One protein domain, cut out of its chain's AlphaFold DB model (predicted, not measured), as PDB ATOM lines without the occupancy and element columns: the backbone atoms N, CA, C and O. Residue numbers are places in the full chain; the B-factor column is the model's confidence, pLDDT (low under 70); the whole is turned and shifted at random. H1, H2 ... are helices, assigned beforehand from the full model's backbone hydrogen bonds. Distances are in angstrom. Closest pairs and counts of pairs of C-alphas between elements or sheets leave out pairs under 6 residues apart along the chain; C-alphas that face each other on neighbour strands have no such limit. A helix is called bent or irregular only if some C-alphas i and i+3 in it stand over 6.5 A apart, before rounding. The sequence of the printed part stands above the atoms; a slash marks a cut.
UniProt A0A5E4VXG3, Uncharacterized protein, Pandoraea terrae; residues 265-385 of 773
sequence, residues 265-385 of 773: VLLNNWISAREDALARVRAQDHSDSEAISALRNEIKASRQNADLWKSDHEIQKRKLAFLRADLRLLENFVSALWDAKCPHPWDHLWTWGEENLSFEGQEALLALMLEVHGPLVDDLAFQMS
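What this domain is: This is residues 265 to 385 of the 773 residues of an uncharacterized protein of Pandoraea terrae (UniProt A0A5E4VXG3). Look for a V of helices: the long hairpin of H2 and H3 makes one arm, H1 and H6 side by side make the other, and H5 packs in the angle between, with H4 along it. It is an all-helix domain of 121 printed residues with six named helices, H1 to H6 in chain order. It is compact, radius of gyration of the C-alphas 14.9 A, spanning 40 by 39 by 23 A.

Where its parts are: Find C-alpha 265 at (-46.896, -12.863, -56.816); H1 runs from there to residue 282, 24.9 A. Next come H2, residues 289 to 308, 29.1 A; H3, 314 to 337, 33.4 A; H4, 345 to 356; H5, 359 to 371; and H6, 374 to 383, irregular, with the C-alphas of residues 376 and 379 7.5 A apart; H6 ends at C-alpha 383 at (-52.371, -18.858, -49.102).

How they stand to each other: H5 is the hub, touching H1, H2, H3 and H4. Its closest C-alphas to hairpin partner H4 are Gln 362 and Gly 353, 5.9 A. H1 touches H6, closest C-alphas Ala 277 and Val 377, 5.2 A, at a shallow tilt of 17 degrees, opposite ways. H2 touches H3, closest C-alphas Arg 303 and Leu 327, 6.3 A. Every O i to N i+4 pair is within hydrogen-bond range in H1 to H5; in H6 1 of 6, against 5 of 7 O i to N i+3.

The domain as a whole: The printed part has no cut and no long link. No printed residue is under 70 in pLDDT.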
ATOM      1  N   VAL A 265     -45.652 -12.379 -57.442       94.88
ATOM      2  CA  VAL A 265     -46.896 -12.863 -56.816       94.88
ATOM      3  C   VAL A 265     -46.645 -13.838 -55.673       94.88
ATOM      4  O   VAL A 265     -47.367 -13.787 -54.685       94.88
ATOM      5  N   LEU A 266     -45.593 -14.663 -55.733       94.12
ATOM      6  CA  LEU A 266     -45.196 -15.457 -54.564       94.12
ATOM      7  C   LEU A 266     -44.746 -14.548 -53.422       94.12
ATOM      8  O   LEU A 266     -45.223 -14.720 -52.305       94.12
ATOM      9  N   LEU A 267     -43.896 -13.554 -53.706       96.00
ATOM     10  CA  LEU A 267     -43.496 -12.556 -52.714       96.00
ATOM     11  C   LEU A 267     -44.722 -11.859 -52.120       96.00
ATOM     12  O   LEU A 267     -44.844 -11.791 -50.898       96.00
ATOM     13  N   ASN A 268     -45.660 -11.422 -52.969       97.12
ATOM     14  CA  ASN A 268     -46.907 -10.842 -52.494       97.12
ATOM     15  C   ASN A 268     -47.645 -11.797 -51.562       97.12
ATOM     16  O   ASN A 268     -48.017 -11.389 -50.477       97.12
ATOM     17  N   ASN A 269     -47.859 -13.050 -51.957       96.88
ATOM     18  CA  ASN A 269     -48.644 -13.997 -51.169       96.88
ATOM     19  C   ASN A 269     -48.001 -14.281 -49.807       96.88
ATOM     20  O   ASN A 269     -48.707 -14.404 -48.809       96.88
ATOM     21  N   TRP A 270     -46.670 -14.331 -49.747       97.62
ATOM     22  CA  TRP A 270     -45.935 -14.510 -48.496       97.62
ATOM     23  C   TRP A 270     -46.120 -13.313 -47.565       97.62
ATOM     24  O   TRP A 270     -46.453 -13.479 -46.391       97.62
ATOM     25  N   ILE A 271     -45.937 -12.102 -48.095       98.31
ATOM     26  CA  ILE A 271     -46.083 -10.872 -47.317       98.31
ATOM     27  C   ILE A 271     -47.551 -10.640 -46.948       98.31
ATOM     28  O   ILE A 271     -47.841 -10.399 -45.785       98.31
ATOM     29  N   SER A 272     -48.495 -10.811 -47.873       97.69
ATOM     30  CA  SER A 272     -49.937 -10.738 -47.615       97.69
ATOM     31  C   SER A 272     -50.367 -11.683 -46.500       97.69
ATOM     32  O   SER A 272     -51.006 -11.225 -45.565       97.69
ATOM     33  N   ALA A 273     -49.987 -12.966 -46.543       97.81
ATOM     34  CA  ALA A 273     -50.345 -13.921 -45.492       97.81
ATOM     35  C   ALA A 273     -49.817 -13.479 -44.118       97.81
ATOM     36  O   ALA A 273     -50.510 -13.575 -43.108       97.81
ATOM     37  N   ARG A 274     -48.597 -12.942 -44.078       98.31
ATOM     38  CA  ARG A 274     -47.991 -12.417 -42.855       98.31
ATOM     39  C   ARG A 274     -48.683 -11.151 -42.340       98.31
ATOM     40  O   ARG A 274     -48.944 -11.052 -41.143       98.31
ATOM     41  N   GLU A 275     -48.963 -10.190 -43.212       98.38
ATOM     42  CA  GLU A 275     -49.618  -8.936 -42.833       98.38
ATOM     43  C   GLU A 275     -51.092  -9.155 -42.471       98.38
ATOM     44  O   GLU A 275     -51.603  -8.489 -41.576       98.38
ATOM     45  N   ASP A 276     -51.754 -10.137 -43.084       98.19
ATOM     46  CA  ASP A 276     -53.106 -10.565 -42.718       98.19
ATOM     47  C   ASP A 276     -53.126 -11.242 -41.357       98.19
ATOM     48  O   ASP A 276     -54.022 -10.980 -40.561       98.19
ATOM     49  N   ALA A 277     -52.115 -12.059 -41.053       98.31
ATOM     50  CA  ALA A 277     -51.962 -12.654 -39.733       98.31
ATOM     51  C   ALA A 277     -51.801 -11.571 -38.659       98.31
ATOM     52  O   ALA A 277     -52.515 -11.596 -37.659       98.31
ATOM     53  N   LEU A 278     -50.927 -10.582 -38.885       98.50
ATOM     54  CA  LEU A 278     -50.778  -9.455 -37.962       98.50
ATOM     55  C   LEU A 278     -52.091  -8.668 -37.827       98.50
ATOM     56  O   LEU A 278     -52.516  -8.380 -36.711       98.50
ATOM     57  N   ALA A 279     -52.751  -8.345 -38.940       98.31
ATOM     58  CA  ALA A 279     -53.991  -7.576 -38.933       98.31
ATOM     59  C   ALA A 279     -55.125  -8.304 -38.193       98.31
ATOM     60  O   ALA A 279     -55.833  -7.682 -37.404       98.31
ATOM     61  N   ARG A 280     -55.260  -9.627 -38.372       97.94
ATOM     62  CA  ARG A 280     -56.203 -10.458 -37.606       97.94
ATOM     63  C   ARG A 280     -55.909 -10.416 -36.109       97.94
ATOM     64  O   ARG A 280     -56.838 -10.267 -35.325       97.94
ATOM     65  N   VAL A 281     -54.637 -10.520 -35.716       97.94
ATOM     66  CA  VAL A 281     -54.237 -10.470 -34.300       97.94
ATOM     67  C   VAL A 281     -54.548  -9.104 -33.688       97.94
ATOM     68  O   VAL A 281     -55.127  -9.053 -32.605       97.94
ATOM     69  N   ARG A 282     -54.208  -8.010 -34.384       97.75
ATOM     70  CA  ARG A 282     -54.484  -6.628 -33.953       97.75
ATOM     71  C   ARG A 282     -55.983  -6.350 -33.810       97.75
ATOM     72  O   ARG A 282     -56.390  -5.699 -32.856       97.75
ATOM     73  N   ALA A 283     -56.799  -6.895 -34.710       97.06
ATOM     74  CA  ALA A 283     -58.244  -6.679 -34.735       97.06
ATOM     75  C   ALA A 283     -59.014  -7.349 -33.582       97.06
ATOM     76  O   ALA A 283     -60.207  -7.103 -33.432       97.06
ATOM     77  N   GLN A 284     -58.379  -8.204 -32.776       95.94
ATOM     78  CA  GLN A 284     -59.048  -8.863 -31.654       95.94
ATOM     79  C   GLN A 284     -59.493  -7.842 -30.604       95.94
ATOM     80  O   GLN A 284     -58.674  -7.076 -30.109       95.94
ATOM     81  N   ASP A 285     -60.771  -7.864 -30.223       94.50
ATOM     82  CA  ASP A 285     -61.355  -6.921 -29.255       94.50
ATOM     83  C   ASP A 285     -60.871  -7.141 -27.812       94.50
ATOM     84  O   ASP A 285     -60.983  -6.251 -26.970       94.50
ATOM     85  N   HIS A 286     -60.334  -8.327 -27.519       93.88
ATOM     86  CA  HIS A 286     -59.915  -8.756 -26.189       93.88
ATOM     87  C   HIS A 286     -58.632  -9.596 -26.240       93.88
ATOM     88  O   HIS A 286     -58.234 -10.095 -27.295       93.88
ATOM     89  N   SER A 287     -58.004  -9.801 -25.083       91.94
ATOM     90  CA  SER A 287     -56.870 -10.712 -24.916       91.94
ATOM     91  C   SER A 287     -57.192 -11.806 -23.898       91.94
ATOM     92  O   SER A 287     -57.798 -11.543 -22.857       91.94
ATOM     93  N   ASP A 288     -56.765 -13.032 -24.198       90.19
ATOM     94  CA  ASP A 288     -56.909 -14.174 -23.298       90.19
ATOM     95  C   ASP A 288     -55.697 -14.286 -22.366       90.19
ATOM     96  O   ASP A 288     -54.550 -14.070 -22.769       90.19
ATOM     97  N   SER A 289     -55.925 -14.666 -21.106       91.62
ATOM     98  CA  SER A 289     -54.851 -14.801 -20.110       91.62
ATOM     99  C   SER A 289     -53.799 -15.844 -20.504       91.62
ATOM    100  O   SER A 289     -52.614 -15.657 -20.216       91.62
ATOM    101  N   GLU A 290     -54.214 -16.907 -21.197       93.94
ATOM    102  CA  GLU A 290     -53.322 -17.922 -21.757       93.94
ATOM    103  C   GLU A 290     -52.415 -17.330 -22.842       93.94
ATOM    104  O   GLU A 290     -51.198 -17.495 -22.767       93.94
ATOM    105  N   ALA A 291     -52.971 -16.554 -23.779       93.69
ATOM    106  CA  ALA A 291     -52.202 -15.893 -24.833       93.69
ATOM    107  C   ALA A 291     -51.205 -14.866 -24.265       93.69
ATOM    108  O   ALA A 291     -50.060 -14.803 -24.710       93.69
ATOM    109  N   ILE A 292     -51.587 -14.107 -23.229       96.00
ATOM    110  CA  ILE A 292     -50.670 -13.190 -22.525       96.00
ATOM    111  C   ILE A 292     -49.541 -13.967 -21.831       96.00
ATOM    112  O   ILE A 292     -48.377 -13.561 -21.881       96.00
ATOM    113  N   SER A 293     -49.867 -15.077 -21.162       95.62
ATOM    114  CA  SER A 293     -48.866 -15.921 -20.501       95.62
ATOM    115  C   SER A 293     -47.904 -16.543 -21.512       95.62
ATOM    116  O   SER A 293     -46.691 -16.534 -21.291       95.62
ATOM    117  N   ALA A 294     -48.425 -17.033 -22.637       94.00
ATOM    118  CA  ALA A 294     -47.628 -17.535 -23.745       94.00
ATOM    119  C   ALA A 294     -46.720 -16.432 -24.307       94.00
ATOM    120  O   ALA A 294     -45.524 -16.660 -24.460       94.00
ATOM    121  N   LEU A 295     -47.230 -15.206 -24.490       97.94
ATOM    122  CA  LEU A 295     -46.438 -14.078 -24.991       97.94
ATOM    123  C   LEU A 295     -45.243 -13.788 -24.076       97.94
ATOM    124  O   LEU A 295     -44.130 -13.588 -24.556       97.94
ATOM    125  N   ARG A 296     -45.447 -13.788 -22.755       97.56
ATOM    126  CA  ARG A 296     -44.357 -13.580 -21.785       97.56
ATOM    127  C   ARG A 296     -43.283 -14.666 -21.887       97.56
ATOM    128  O   ARG A 296     -42.093 -14.353 -21.818       97.56
ATOM    129  N   ASN A 297     -43.688 -15.920 -22.079       94.56
ATOM    130  CA  ASN A 297     -42.755 -17.030 -22.276       94.56
ATOM    131  C   ASN A 297     -41.979 -16.890 -23.594       94.56
ATOM    132  O   ASN A 297     -40.759 -17.046 -23.595       94.56
ATOM    133  N   GLU A 298     -42.655 -16.513 -24.679       95.94
ATOM    134  CA  GLU A 298     -42.029 -16.299 -25.987       95.94
ATOM    135  C   GLU A 298     -41.071 -15.100 -25.990       95.94
ATOM    136  O   GLU A 298     -39.976 -15.183 -26.544       95.94
ATOM    137  N   ILE A 299     -41.401 -14.004 -25.296       98.31
ATOM    138  CA  ILE A 299     -40.475 -12.875 -25.094       98.31
ATOM    139  C   ILE A 299     -39.206 -13.360 -24.382       98.31
ATOM    140  O   ILE A 299     -38.093 -13.055 -24.816       98.31
ATOM    141  N   LYS A 300     -39.353 -14.157 -23.317       96.31
ATOM    142  CA  LYS A 300     -38.214 -14.720 -22.581       96.31
ATOM    143  C   LYS A 300     -37.363 -15.639 -23.465       96.31
ATOM    144  O   LYS A 300     -36.138 -15.515 -23.449       96.31
ATOM    145  N   ALA A 301     -37.983 -16.519 -24.248       91.38
ATOM    146  CA  ALA A 301     -37.283 -17.401 -25.184       91.38
ATOM    147  C   ALA A 301     -36.554 -16.604 -26.283       91.38
ATOM    148  O   ALA A 301     -35.393 -16.876 -26.591       91.38
ATOM    149  N   SER A 302     -37.191 -15.559 -26.816       95.88
ATOM    150  CA  SER A 302     -36.599 -14.661 -27.814       95.88
ATOM    151  C   SER A 302     -35.381 -13.913 -27.269       95.88
ATOM    152  O   SER A 302     -34.354 -13.832 -27.945       95.88
ATOM    153  N   ARG A 303     -35.425 -13.459 -26.008       97.31
ATOM    154  CA  ARG A 303     -34.264 -12.867 -25.321       97.31
ATOM    155  C   ARG A 303     -33.105 -13.851 -25.201       97.31
ATOM    156  O   ARG A 303     -31.987 -13.515 -25.578       97.31
ATOM    157  N   GLN A 304     -33.379 -15.076 -24.748       91.81
ATOM    158  CA  GLN A 304     -32.362 -16.129 -24.655       91.81
ATOM    159  C   GLN A 304     -31.735 -16.422 -26.024       91.81
ATOM    160  O   GLN A 304     -30.516 -16.532 -26.142       91.81
ATOM    161  N   ASN A 305     -32.551 -16.489 -27.081       92.38
ATOM    162  CA  ASN A 305     -32.048 -16.658 -28.439       92.38
ATOM    163  C   ASN A 305     -31.173 -15.473 -28.888       92.38
ATOM    164  O   ASN A 305     -30.107 -15.695 -29.460       92.38
ATOM    165  N   ALA A 306     -31.591 -14.233 -28.615       95.75
ATOM    166  CA  ALA A 306     -30.835 -13.029 -28.961       95.75
ATOM    167  C   ALA A 306     -29.498 -12.931 -28.204       95.75
ATOM    168  O   ALA A 306     -28.513 -12.434 -28.754       95.75
ATOM    169  N   ASP A 307     -29.421 -13.423 -26.968       92.62
ATOM    170  CA  ASP A 307     -28.177 -13.464 -26.190       92.62
ATOM    171  C   ASP A 307     -27.180 -14.491 -26.752       92.62
ATOM    172  O   ASP A 307     -25.982 -14.213 -26.815       92.62
ATOM    173  N   LEU A 308     -27.670 -15.631 -27.251       89.25
ATOM    174  CA  LEU A 308     -26.848 -16.653 -27.914       89.25
ATOM    175  C   LEU A 308     -26.424 -16.268 -29.340       89.25
ATOM    176  O   LEU A 308     -25.512 -16.868 -29.907       89.25
ATOM    177  N   TRP A 309     -27.090 -15.291 -29.951       93.00
ATOM    178  CA  TRP A 309     -26.834 -14.911 -31.332       93.00
ATOM    179  C   TRP A 309     -25.609 -13.996 -31.450       93.00
ATOM    180  O   TRP A 309     -25.619 -12.834 -31.039       93.00
ATOM    181  N   LYS A 310     -24.543 -14.521 -32.056       90.88
ATOM    182  CA  LYS A 310     -23.289 -13.807 -32.324       90.88
ATOM    183  C   LYS A 310     -23.092 -13.558 -33.820       90.88
ATOM    184  O   LYS A 310     -23.632 -14.281 -34.653       90.88
ATOM    185  N   SER A 311     -22.332 -12.516 -34.140       91.50
ATOM    186  CA  SER A 311     -21.913 -12.170 -35.499       91.50
ATOM    187  C   SER A 311     -20.700 -11.249 -35.426       91.50
ATOM    188  O   SER A 311     -20.670 -10.345 -34.590       91.50
ATOM    189  N   ASP A 312     -19.763 -11.410 -36.355       90.44
ATOM    190  CA  ASP A 312     -18.599 -10.522 -36.482       90.44
ATOM    191  C   ASP A 312     -18.901  -9.297 -37.359       90.44
ATOM    192  O   ASP A 312     -18.275  -8.245 -37.218       90.44
ATOM    193  N   HIS A 313     -19.920  -9.397 -38.219       92.38
ATOM    194  CA  HIS A 313     -20.327  -8.342 -39.142       92.38
ATOM    195  C   HIS A 313     -20.852  -7.087 -38.437       92.38
ATOM    196  O   HIS A 313     -21.803  -7.155 -37.656       92.38
ATOM    197  N   GLU A 314     -20.298  -5.917 -38.769       92.31
ATOM    198  CA  GLU A 314     -20.615  -4.642 -38.106       92.31
ATOM    199  C   GLU A 314     -22.104  -4.277 -38.149       92.31
ATOM    200  O   GLU A 314     -22.683  -3.906 -37.125       92.31
ATOM    201  N   ILE A 315     -22.754  -4.433 -39.309       90.31
ATOM    202  CA  ILE A 315     -24.191  -4.137 -39.450       90.31
ATOM    203  C   ILE A 315     -25.019  -5.047 -38.534       90.31
ATOM    204  O   ILE A 315     -25.928  -4.578 -37.846       90.31
ATOM    205  N   GLN A 316     -24.677  -6.335 -38.466       93.94
ATOM    206  CA  GLN A 316     -25.429  -7.294 -37.665       93.94
ATOM    207  C   GLN A 316     -25.168  -7.102 -36.169       93.94
ATOM    208  O   GLN A 316     -26.103  -7.194 -35.382       93.94
ATOM    209  N   LYS A 317     -23.939  -6.756 -35.755       95.62
ATOM    210  CA  LYS A 317     -23.637  -6.403 -34.357       95.62
ATOM    211  C   LYS A 317     -24.505  -5.245 -33.869       95.62
ATOM    212  O   LYS A 317     -25.043  -5.313 -32.765       95.62
ATOM    213  N   ARG A 318     -24.691  -4.215 -34.703       94.88
ATOM    214  CA  ARG A 318     -25.586  -3.087 -34.399       94.88
ATOM    215  C   ARG A 318     -27.048  -3.530 -34.313       94.88
ATOM    216  O   ARG A 318     -27.687  -3.240 -33.306       94.88
ATOM    217  N   LYS A 319     -27.552  -4.288 -35.298       94.94
ATOM    218  CA  LYS A 319     -28.923  -4.837 -35.272       94.94
ATOM    219  C   LYS A 319     -29.176  -5.685 -34.018       94.94
ATOM    220  O   LYS A 319     -30.184  -5.498 -33.353       94.94
ATOM    221  N   LEU A 320     -28.228  -6.532 -33.611       97.00
ATOM    222  CA  LEU A 320     -28.339  -7.334 -32.387       97.00
ATOM    223  C   LEU A 320     -28.340  -6.496 -31.108       97.00
ATOM    224  O   LEU A 320     -29.040  -6.833 -30.153       97.00
ATOM    225  N   ALA A 321     -27.563  -5.412 -31.061       97.62
ATOM    226  CA  ALA A 321     -27.603  -4.488 -29.934       97.62
ATOM    227  C   ALA A 321     -28.989  -3.834 -29.804       97.62
ATOM    228  O   ALA A 321     -29.525  -3.791 -28.692       97.62
ATOM    229  N   PHE A 322     -29.585  -3.412 -30.926       97.56
ATOM    230  CA  PHE A 322     -30.958  -2.904 -30.959       97.56
ATOM    231  C   PHE A 322     -31.970  -3.975 -30.551       97.56
ATOM    232  O   PHE A 322     -32.699  -3.749 -29.594       97.56
ATOM    233  N   LEU A 323     -31.933  -5.175 -31.142       98.44
ATOM    234  CA  LEU A 323     -32.839  -6.277 -30.788       98.44
ATOM    235  C   LEU A 323     -32.830  -6.578 -29.286       98.44
ATOM    236  O   LEU A 323     -33.877  -6.717 -28.661       98.44
ATOM    237  N   ARG A 324     -31.644  -6.674 -28.676       98.62
ATOM    238  CA  ARG A 324     -31.519  -6.950 -27.236       98.62
ATOM    239  C   ARG A 324     -32.079  -5.816 -26.380       98.62
ATOM    240  O   ARG A 324     -32.627  -6.085 -25.313       98.62
ATOM    241  N   ALA A 325     -31.902  -4.563 -26.799       98.56
ATOM    242  CA  ALA A 325     -32.486  -3.414 -26.114       98.56
ATOM    243  C   ALA A 325     -34.014  -3.405 -26.255       98.56
ATOM    244  O   ALA A 325     -34.710  -3.305 -25.244       98.56
ATOM    245  N   ASP A 326     -34.509  -3.620 -27.469       98.69
ATOM    246  CA  ASP A 326     -35.926  -3.669 -27.812       98.69
ATOM    247  C   ASP A 326     -36.654  -4.781 -27.051       98.69
ATOM    248  O   ASP A 326     -37.689  -4.532 -26.445       98.69
ATOM    249  N   LEU A 327     -36.092  -5.993 -26.987       98.69
ATOM    250  CA  LEU A 327     -36.707  -7.105 -26.254       98.69
ATOM    251  C   LEU A 327     -36.760  -6.864 -24.738       98.69
ATOM    252  O   LEU A 327     -37.708  -7.302 -24.089       98.69
ATOM    253  N   ARG A 328     -35.776  -6.157 -24.158       98.38
ATOM    254  CA  ARG A 328     -35.841  -5.731 -22.746       98.38
ATOM    255  C   ARG A 328     -36.922  -4.677 -22.532       98.38
ATOM    256  O   ARG A 328     -37.638  -4.731 -21.536       98.38
ATOM    257  N   LEU A 329     -37.034  -3.721 -23.453       98.44
ATOM    258  CA  LEU A 329     -38.059  -2.683 -23.389       98.44
ATOM    259  C   LEU A 329     -39.461  -3.295 -23.515       98.44
ATOM    260  O   LEU A 329     -40.338  -2.983 -22.712       98.44
ATOM    261  N   LEU A 330     -39.635  -4.226 -24.456       98.62
ATOM    262  CA  LEU A 330     -40.870  -4.971 -24.677       98.62
ATOM    263  C   LEU A 330     -41.273  -5.794 -23.448       98.62
ATOM    264  O   LEU A 330     -42.419  -5.728 -23.013       98.62
ATOM    265  N   GLU A 331     -40.339  -6.546 -22.861       98.12
ATOM    266  CA  GLU A 331     -40.604  -7.341 -21.656       98.12
ATOM    267  C   GLU A 331     -41.072  -6.468 -20.486       98.12
ATOM    268  O   GLU A 331     -42.054  -6.805 -19.818       98.12
ATOM    269  N   ASN A 332     -40.405  -5.330 -20.265       97.88
ATOM    270  CA  ASN A 332     -40.783  -4.375 -19.225       97.88
ATOM    271  C   ASN A 332     -42.187  -3.812 -19.469       97.88
ATOM    272  O   ASN A 332     -42.997  -3.760 -18.541       97.88
ATOM    273  N   PHE A 333     -42.499  -3.436 -20.710       98.31
ATOM    274  CA  PHE A 333     -43.816  -2.917 -21.065       98.31
ATOM    275  C   PHE A 333     -44.917  -3.961 -20.835       98.31
ATOM    276  O   PHE A 333     -45.847  -3.706 -20.072       98.31
ATOM    277  N   VAL A 334     -44.773  -5.168 -21.390       97.19
ATOM    278  CA  VAL A 334     -45.757  -6.265 -21.271       97.19
ATOM    279  C   VAL A 334     -45.949  -6.735 -19.821       97.19
ATOM    280  O   VAL A 334     -47.019  -7.231 -19.449       97.19
ATOM    281  N   SER A 335     -44.920  -6.605 -18.983       94.12
ATOM    282  CA  SER A 335     -44.976  -7.055 -17.589       94.12
ATOM    283  C   SER A 335     -45.534  -6.002 -16.633       94.12
ATOM    284  O   SER A 335     -46.187  -6.381 -15.662       94.12
ATOM    285  N   ALA A 336     -45.283  -4.711 -16.878       92.38
ATOM    286  CA  ALA A 336     -45.540  -3.659 -15.892       92.38
ATOM    287  C   ALA A 336     -46.459  -2.521 -16.362       92.38
ATOM    288  O   ALA A 336     -47.055  -1.859 -15.516       92.38
ATOM    289  N   LEU A 337     -46.556  -2.262 -17.669       92.56
ATOM    290  CA  LEU A 337     -47.182  -1.041 -18.199       92.56
ATOM    291  C   LEU A 337     -48.358  -1.311 -19.142       92.56
ATOM    292  O   LEU A 337     -49.242  -0.468 -19.266       92.56
ATOM    293  N   TRP A 338     -48.374  -2.460 -19.813       96.31
ATOM    294  CA  TRP A 338     -49.385  -2.779 -20.812       96.31
ATOM    295  C   TRP A 338     -50.746  -3.063 -20.168       96.31
ATOM    296  O   TRP A 338     -50.913  -4.032 -19.421       96.31
ATOM    297  N   ASP A 339     -51.740  -2.237 -20.497       92.62
ATOM    298  CA  ASP A 339     -53.138  -2.509 -20.173       92.62
ATOM    299  C   ASP A 339     -53.725  -3.512 -21.173       92.62
ATOM    300  O   ASP A 339     -54.198  -3.146 -22.247       92.62
ATOM    301  N   ALA A 340     -53.699  -4.796 -20.818       92.38
ATOM    302  CA  ALA A 340     -54.254  -5.866 -21.647       92.38
ATOM    303  C   ALA A 340     -55.801  -5.915 -21.650       92.38
ATOM    304  O   ALA A 340     -56.385  -6.741 -22.353       92.38
ATOM    305  N   LYS A 341     -56.474  -5.062 -20.859       92.12
ATOM    306  CA  LYS A 341     -57.943  -4.983 -20.782       92.12
ATOM    307  C   LYS A 341     -58.529  -3.845 -21.618       92.12
ATOM    308  O   LYS A 341     -59.755  -3.718 -21.662       92.12
ATOM    309  N   CYS A 342     -57.695  -3.015 -22.244       92.75
ATOM    310  CA  CYS A 342     -58.176  -1.974 -23.143       92.75
ATOM    311  C   CYS A 342     -58.832  -2.588 -24.399       92.75
ATOM    312  O   CYS A 342     -58.562  -3.747 -24.726       92.75
ATOM    313  N   PRO A 343     -59.695  -1.840 -25.114       93.31
ATOM    314  CA  PRO A 343     -60.181  -2.265 -26.425       93.31
ATOM    315  C   PRO A 343     -59.013  -2.499 -27.388       93.31
ATOM    316  O   PRO A 343     -58.083  -1.696 -27.427       93.31
ATOM    317  N   HIS A 344     -59.078  -3.575 -28.171       95.31
ATOM    318  CA  HIS A 344     -58.007  -3.986 -29.088       95.31
ATOM    319  C   HIS A 344     -56.615  -4.055 -28.432       95.31
ATOM    320  O   HIS A 344     -55.671  -3.393 -28.873       95.31
ATOM    321  N   PRO A 345     -56.436  -4.874 -27.380       97.12
ATOM    322  CA  PRO A 345     -55.214  -4.854 -26.573       97.12
ATOM    323  C   PRO A 345     -53.957  -5.203 -27.379       97.12
ATOM    324  O   PRO A 345     -52.874  -4.676 -27.116       97.12
ATOM    325  N   TRP A 346     -54.098  -6.059 -28.393       97.88
ATOM    326  CA  TRP A 346     -53.018  -6.431 -29.303       97.88
ATOM    327  C   TRP A 346     -52.642  -5.314 -30.279       97.88
ATOM    328  O   TRP A 346     -51.466  -5.174 -30.609       97.88
ATOM    329  N   ASP A 347     -53.602  -4.495 -30.709       98.00
ATOM    330  CA  ASP A 347     -53.319  -3.292 -31.494       98.00
ATOM    331  C   ASP A 347     -52.634  -2.215 -30.648       98.00
ATOM    332  O   ASP A 347     -51.678  -1.588 -31.101       98.00
ATOM    333  N   HIS A 348     -53.050  -2.062 -29.389       97.88
ATOM    334  CA  HIS A 348     -52.374  -1.189 -28.432       97.88
ATOM    335  C   HIS A 348     -50.909  -1.610 -28.224       97.88
ATOM    336  O   HIS A 348     -50.014  -0.764 -28.260       97.88
ATOM    337  N   LEU A 349     -50.644  -2.916 -28.082       98.50
ATOM    338  CA  LEU A 349     -49.279  -3.445 -28.003       98.50
ATOM    339  C   LEU A 349     -48.478  -3.172 -29.284       98.50
ATOM    340  O   LEU A 349     -47.322  -2.756 -29.206       98.50
ATOM    341  N   TRP A 350     -49.081  -3.398 -30.453       98.25
ATOM    342  CA  TRP A 350     -48.433  -3.157 -31.740       98.25
ATOM    343  C   TRP A 350     -48.081  -1.680 -31.940       98.25
ATOM    344  O   TRP A 350     -46.938  -1.370 -32.263       98.25
ATOM    345  N   THR A 351     -49.032  -0.778 -31.695       97.94
ATOM    346  CA  THR A 351     -48.853   0.673 -31.850       97.94
ATOM    347  C   THR A 351     -47.767   1.192 -30.912       97.94
ATOM    348  O   THR A 351     -46.874   1.919 -31.343       97.94
ATOM    349  N   TRP A 352     -47.757   0.734 -29.654       98.56
ATOM    350  CA  TRP A 352     -46.652   1.026 -28.742       98.56
ATOM    351  C   TRP A 352     -45.310   0.529 -29.301       98.56
ATOM    352  O   TRP A 352     -44.311   1.250 -29.260       98.56
ATOM    353  N   GLY A 353     -45.280  -0.684 -29.858       98.44
ATOM    354  CA  GLY A 353     -44.087  -1.251 -30.478       98.44
ATOM    355  C   GLY A 353     -43.585  -0.442 -31.678       98.44
ATOM    356  O   GLY A 353     -42.383  -0.220 -31.798       98.44
ATOM    357  N   GLU A 354     -44.486   0.034 -32.540       97.31
ATOM    358  CA  GLU A 354     -44.143   0.885 -33.688       97.31
ATOM    359  C   GLU A 354     -43.504   2.214 -33.269       97.31
ATOM    360  O   GLU A 354     -42.586   2.685 -33.942       97.31
ATOM    361  N   GLU A 355     -43.948   2.796 -32.155       98.00
ATOM    362  CA  GLU A 355     -43.428   4.065 -31.638       98.00
ATOM    363  C   GLU A 355     -42.107   3.919 -30.866       98.00
ATOM    364  O   GLU A 355     -41.306   4.854 -30.841       98.00
ATOM    365  N   ASN A 356     -41.877   2.771 -30.215       98.50
ATOM    366  CA  ASN A 356     -40.817   2.626 -29.209       98.50
ATOM    367  C   ASN A 356     -39.696   1.651 -29.590       98.50
ATOM    368  O   ASN A 356     -38.628   1.700 -28.977       98.50
ATOM    369  N   LEU A 357     -39.914   0.758 -30.557       98.62
ATOM    370  CA  LEU A 357     -38.932  -0.253 -30.957       98.62
ATOM    371  C   LEU A 357     -38.285   0.106 -32.294       98.62
ATOM    372  O   LEU A 357     -38.916   0.704 -33.170       98.62
ATOM    373  N   SER A 358     -37.036  -0.321 -32.491       98.31
ATOM    374  CA  SER A 358     -36.410  -0.272 -33.817       98.31
ATOM    375  C   SER A 358     -37.122  -1.212 -34.802       98.31
ATOM    376  O   SER A 358     -37.894  -2.077 -34.388       98.31
ATOM    377  N   PHE A 359     -36.844  -1.123 -36.110       97.31
ATOM    378  CA  PHE A 359     -37.412  -2.077 -37.079       97.31
ATOM    379  C   PHE A 359     -37.090  -3.537 -36.739       97.31
ATOM    380  O   PHE A 359     -37.929  -4.409 -36.941       97.31
ATOM    381  N   GLU A 360     -35.921  -3.795 -36.158       97.31
ATOM    382  CA  GLU A 360     -35.545  -5.118 -35.664       97.31
ATOM    383  C   GLU A 360     -36.502  -5.590 -34.551       97.31
ATOM    384  O   GLU A 360     -37.072  -6.677 -34.633       97.31
ATOM    385  N   GLY A 361     -36.757  -4.746 -33.546       98.38
ATOM    386  CA  GLY A 361     -37.698  -5.039 -32.465       98.38
ATOM    387  C   GLY A 361     -39.158  -5.116 -32.913       98.38
ATOM    388  O   GLY A 361     -39.889  -5.982 -32.437       98.38
ATOM    389  N   GLN A 362     -39.586  -4.270 -33.853       98.62
ATOM    390  CA  GLN A 362     -40.943  -4.287 -34.410       98.62
ATOM    391  C   GLN A 362     -41.235  -5.602 -35.142       98.62
ATOM    392  O   GLN A 362     -42.271  -6.231 -34.926       98.62
ATOM    393  N   GLU A 363     -40.320  -6.057 -35.999       98.56
ATOM    394  CA  GLU A 363     -40.520  -7.298 -36.750       98.56
ATOM    395  C   GLU A 363     -40.352  -8.546 -35.854       98.56
ATOM    396  O   GLU A 363     -40.978  -9.576 -36.128       98.56
ATOM    397  N   ALA A 364     -39.591  -8.456 -34.751       98.56
ATOM    398  CA  ALA A 364     -39.576  -9.467 -33.690       98.56
ATOM    399  C   ALA A 364     -40.895  -9.498 -32.893       98.56
ATOM    400  O   ALA A 364     -41.437 -10.578 -32.662       98.56
ATOM    401  N   LEU A 365     -41.449  -8.336 -32.522       98.81
ATOM    402  CA  LEU A 365     -42.754  -8.220 -31.862       98.81
ATOM    403  C   LEU A 365     -43.861  -8.841 -32.717       98.81
ATOM    404  O   LEU A 365     -44.661  -9.619 -32.202       98.81
ATOM    405  N   LEU A 366     -43.864  -8.573 -34.026       98.69
ATOM    406  CA  LEU A 366     -44.782  -9.221 -34.964       98.69
ATOM    407  C   LEU A 366     -44.690 -10.745 -34.840       98.69
ATOM    408  O   LEU A 366     -45.705 -11.407 -34.642       98.69
ATOM    409  N   ALA A 367     -43.485 -11.317 -34.923       98.38
ATOM    410  CA  ALA A 367     -43.308 -12.766 -34.838       98.38
ATOM    411  C   ALA A 367     -43.846 -13.347 -33.517       98.38
ATOM    412  O   ALA A 367     -44.537 -14.365 -33.548       98.38
ATOM    413  N   LEU A 368     -43.596 -12.667 -32.393       98.50
ATOM    414  CA  LEU A 368     -44.089 -13.042 -31.063       98.50
ATOM    415  C   LEU A 368     -45.619 -12.982 -30.967       98.50
ATOM    416  O   LEU A 368     -46.246 -13.888 -30.424       98.50
ATOM    417  N   MET A 369     -46.234 -11.941 -31.532       98.38
ATOM    418  CA  MET A 369     -47.691 -11.807 -31.581       98.38
ATOM    419  C   MET A 369     -48.329 -12.918 -32.417       98.38
ATOM    420  O   MET A 369     -49.356 -13.459 -32.022       98.38
ATOM    421  N   LEU A 370     -47.732 -13.295 -33.548       98.19
ATOM    422  CA  LEU A 370     -48.244 -14.392 -34.378       98.19
ATOM    423  C   LEU A 370     -48.088 -15.758 -33.694       98.19
ATOM    424  O   LEU A 370     -48.907 -16.649 -33.918       98.19
ATOM    425  N   GLU A 371     -47.043 -15.939 -32.884       96.19
ATOM    426  CA  GLU A 371     -46.735 -17.220 -32.246       96.19
ATOM    427  C   GLU A 371     -47.873 -17.727 -31.364       96.19
ATOM    428  O   GLU A 371     -48.273 -18.889 -31.460       96.19
ATOM    429  N   VAL A 372     -48.429 -16.826 -30.553       95.69
ATOM    430  CA  VAL A 372     -49.408 -17.156 -29.510       95.69
ATOM    431  C   VAL A 372     -50.851 -17.222 -30.020       95.69
ATOM    432  O   VAL A 372     -51.757 -17.515 -29.248       95.69
ATOM    433  N   HIS A 373     -51.074 -16.992 -31.319       96.31
ATOM    434  CA  HIS A 373     -52.401 -16.962 -31.946       96.31
ATOM    435  C   HIS A 373     -52.550 -18.009 -33.058       96.31
ATOM    436  O   HIS A 373     -53.169 -17.750 -34.088       96.31
ATOM    437  N   GLY A 374     -51.998 -19.210 -32.862       92.75
ATOM    438  CA  GLY A 374     -52.012 -20.278 -33.868       92.75
ATOM    439  C   GLY A 374     -53.371 -20.538 -34.531       92.75
ATOM    440  O   GLY A 374     -53.450 -20.421 -35.755       92.75
ATOM    441  N   PRO A 375     -54.454 -20.783 -33.766       92.25
ATOM    442  CA  PRO A 375     -55.788 -21.008 -34.331       92.25
ATOM    443  C   PRO A 375     -56.323 -19.870 -35.216       92.25
ATOM    444  O   PRO A 375     -57.176 -20.115 -36.063       92.25
ATOM    445  N   LEU A 376     -55.832 -18.639 -35.035       95.00
ATOM    446  CA  LEU A 376     -56.271 -17.457 -35.782       95.00
ATOM    447  C   LEU A 376     -55.517 -17.262 -37.110       95.00
ATOM    448  O   LEU A 376     -56.028 -16.590 -38.012       95.00
ATOM    449  N   VAL A 377     -54.290 -17.786 -37.211       96.81
ATOM    450  CA  VAL A 377     -53.366 -17.448 -38.308       96.81
ATOM    451  C   VAL A 377     -52.855 -18.651 -39.096       96.81
ATOM    452  O   VAL A 377     -52.384 -18.465 -40.215       96.81
ATOM    453  N   ASP A 378     -52.920 -19.873 -38.560       94.38
ATOM    454  CA  ASP A 378     -52.320 -21.051 -39.200       94.38
ATOM    455  C   ASP A 378     -52.920 -21.368 -40.587       94.38
ATOM    456  O   ASP A 378     -52.207 -21.875 -41.456       94.38
ATOM    457  N   ASP A 379     -54.183 -21.007 -40.843       94.19
ATOM    458  CA  ASP A 379     -54.844 -21.166 -42.148       94.19
ATOM    459  C   ASP A 379     -54.194 -20.327 -43.263       94.19
ATOM    460  O   ASP A 379     -54.237 -20.699 -44.439       94.19
ATOM    461  N   LEU A 380     -53.545 -19.213 -42.912       96.19
ATOM    462  CA  LEU A 380     -52.911 -18.314 -43.878       96.19
ATOM    463  C   LEU A 380     -51.695 -18.954 -44.555       96.19
ATOM    464  O   LEU A 380     -51.320 -18.551 -45.658       96.19
ATOM    465  N   ALA A 381     -51.110 -20.001 -43.961       93.88
ATOM    466  CA  ALA A 381     -50.005 -20.727 -44.579       93.88
ATOM    467  C   ALA A 381     -50.398 -21.355 -45.931       93.88
ATOM    468  O   ALA A 381     -49.572 -21.412 -46.846       93.88
ATOM    469  N   PHE A 382     -51.667 -21.746 -46.103       89.75
ATOM    470  CA  PHE A 382     -52.187 -22.299 -47.359       89.75
ATOM    471  C   PHE A 382     -52.320 -21.255 -48.479       89.75
ATOM    472  O   PHE A 382     -52.464 -21.616 -49.645       89.75
ATOM    473  N   GLN A 383     -52.240 -19.963 -48.149       91.50
ATOM    474  CA  GLN A 383     -52.371 -18.858 -49.102       91.50
ATOM    475  C   GLN A 383     -51.022 -18.408 -49.683       91.50
ATOM    476  O   GLN A 383     -50.990 -17.624 -50.626       91.50
ATOM    477  N   MET A 384     -49.902 -18.921 -49.162       94.12
ATOM    478  CA  MET A 384     -48.547 -18.521 -49.573       94.12
ATOM    479  C   MET A 384     -48.075 -19.147 -50.899       94.12
ATOM    480  O   MET A 384     -46.975 -18.855 -51.372       94.12
ATOM    481  N   SER A 385     -48.888 -20.007 -51.511       90.19
ATOM    482  CA  SER A 385     -48.630 -20.616 -52.821       90.19
ATOM    483  C   SER A 385     -49.280 -19.818 -53.954       90.19
ATOM    484  O   SER A 385     -50.184 -19.018 -53.729       90.19
TER     485      SER A 385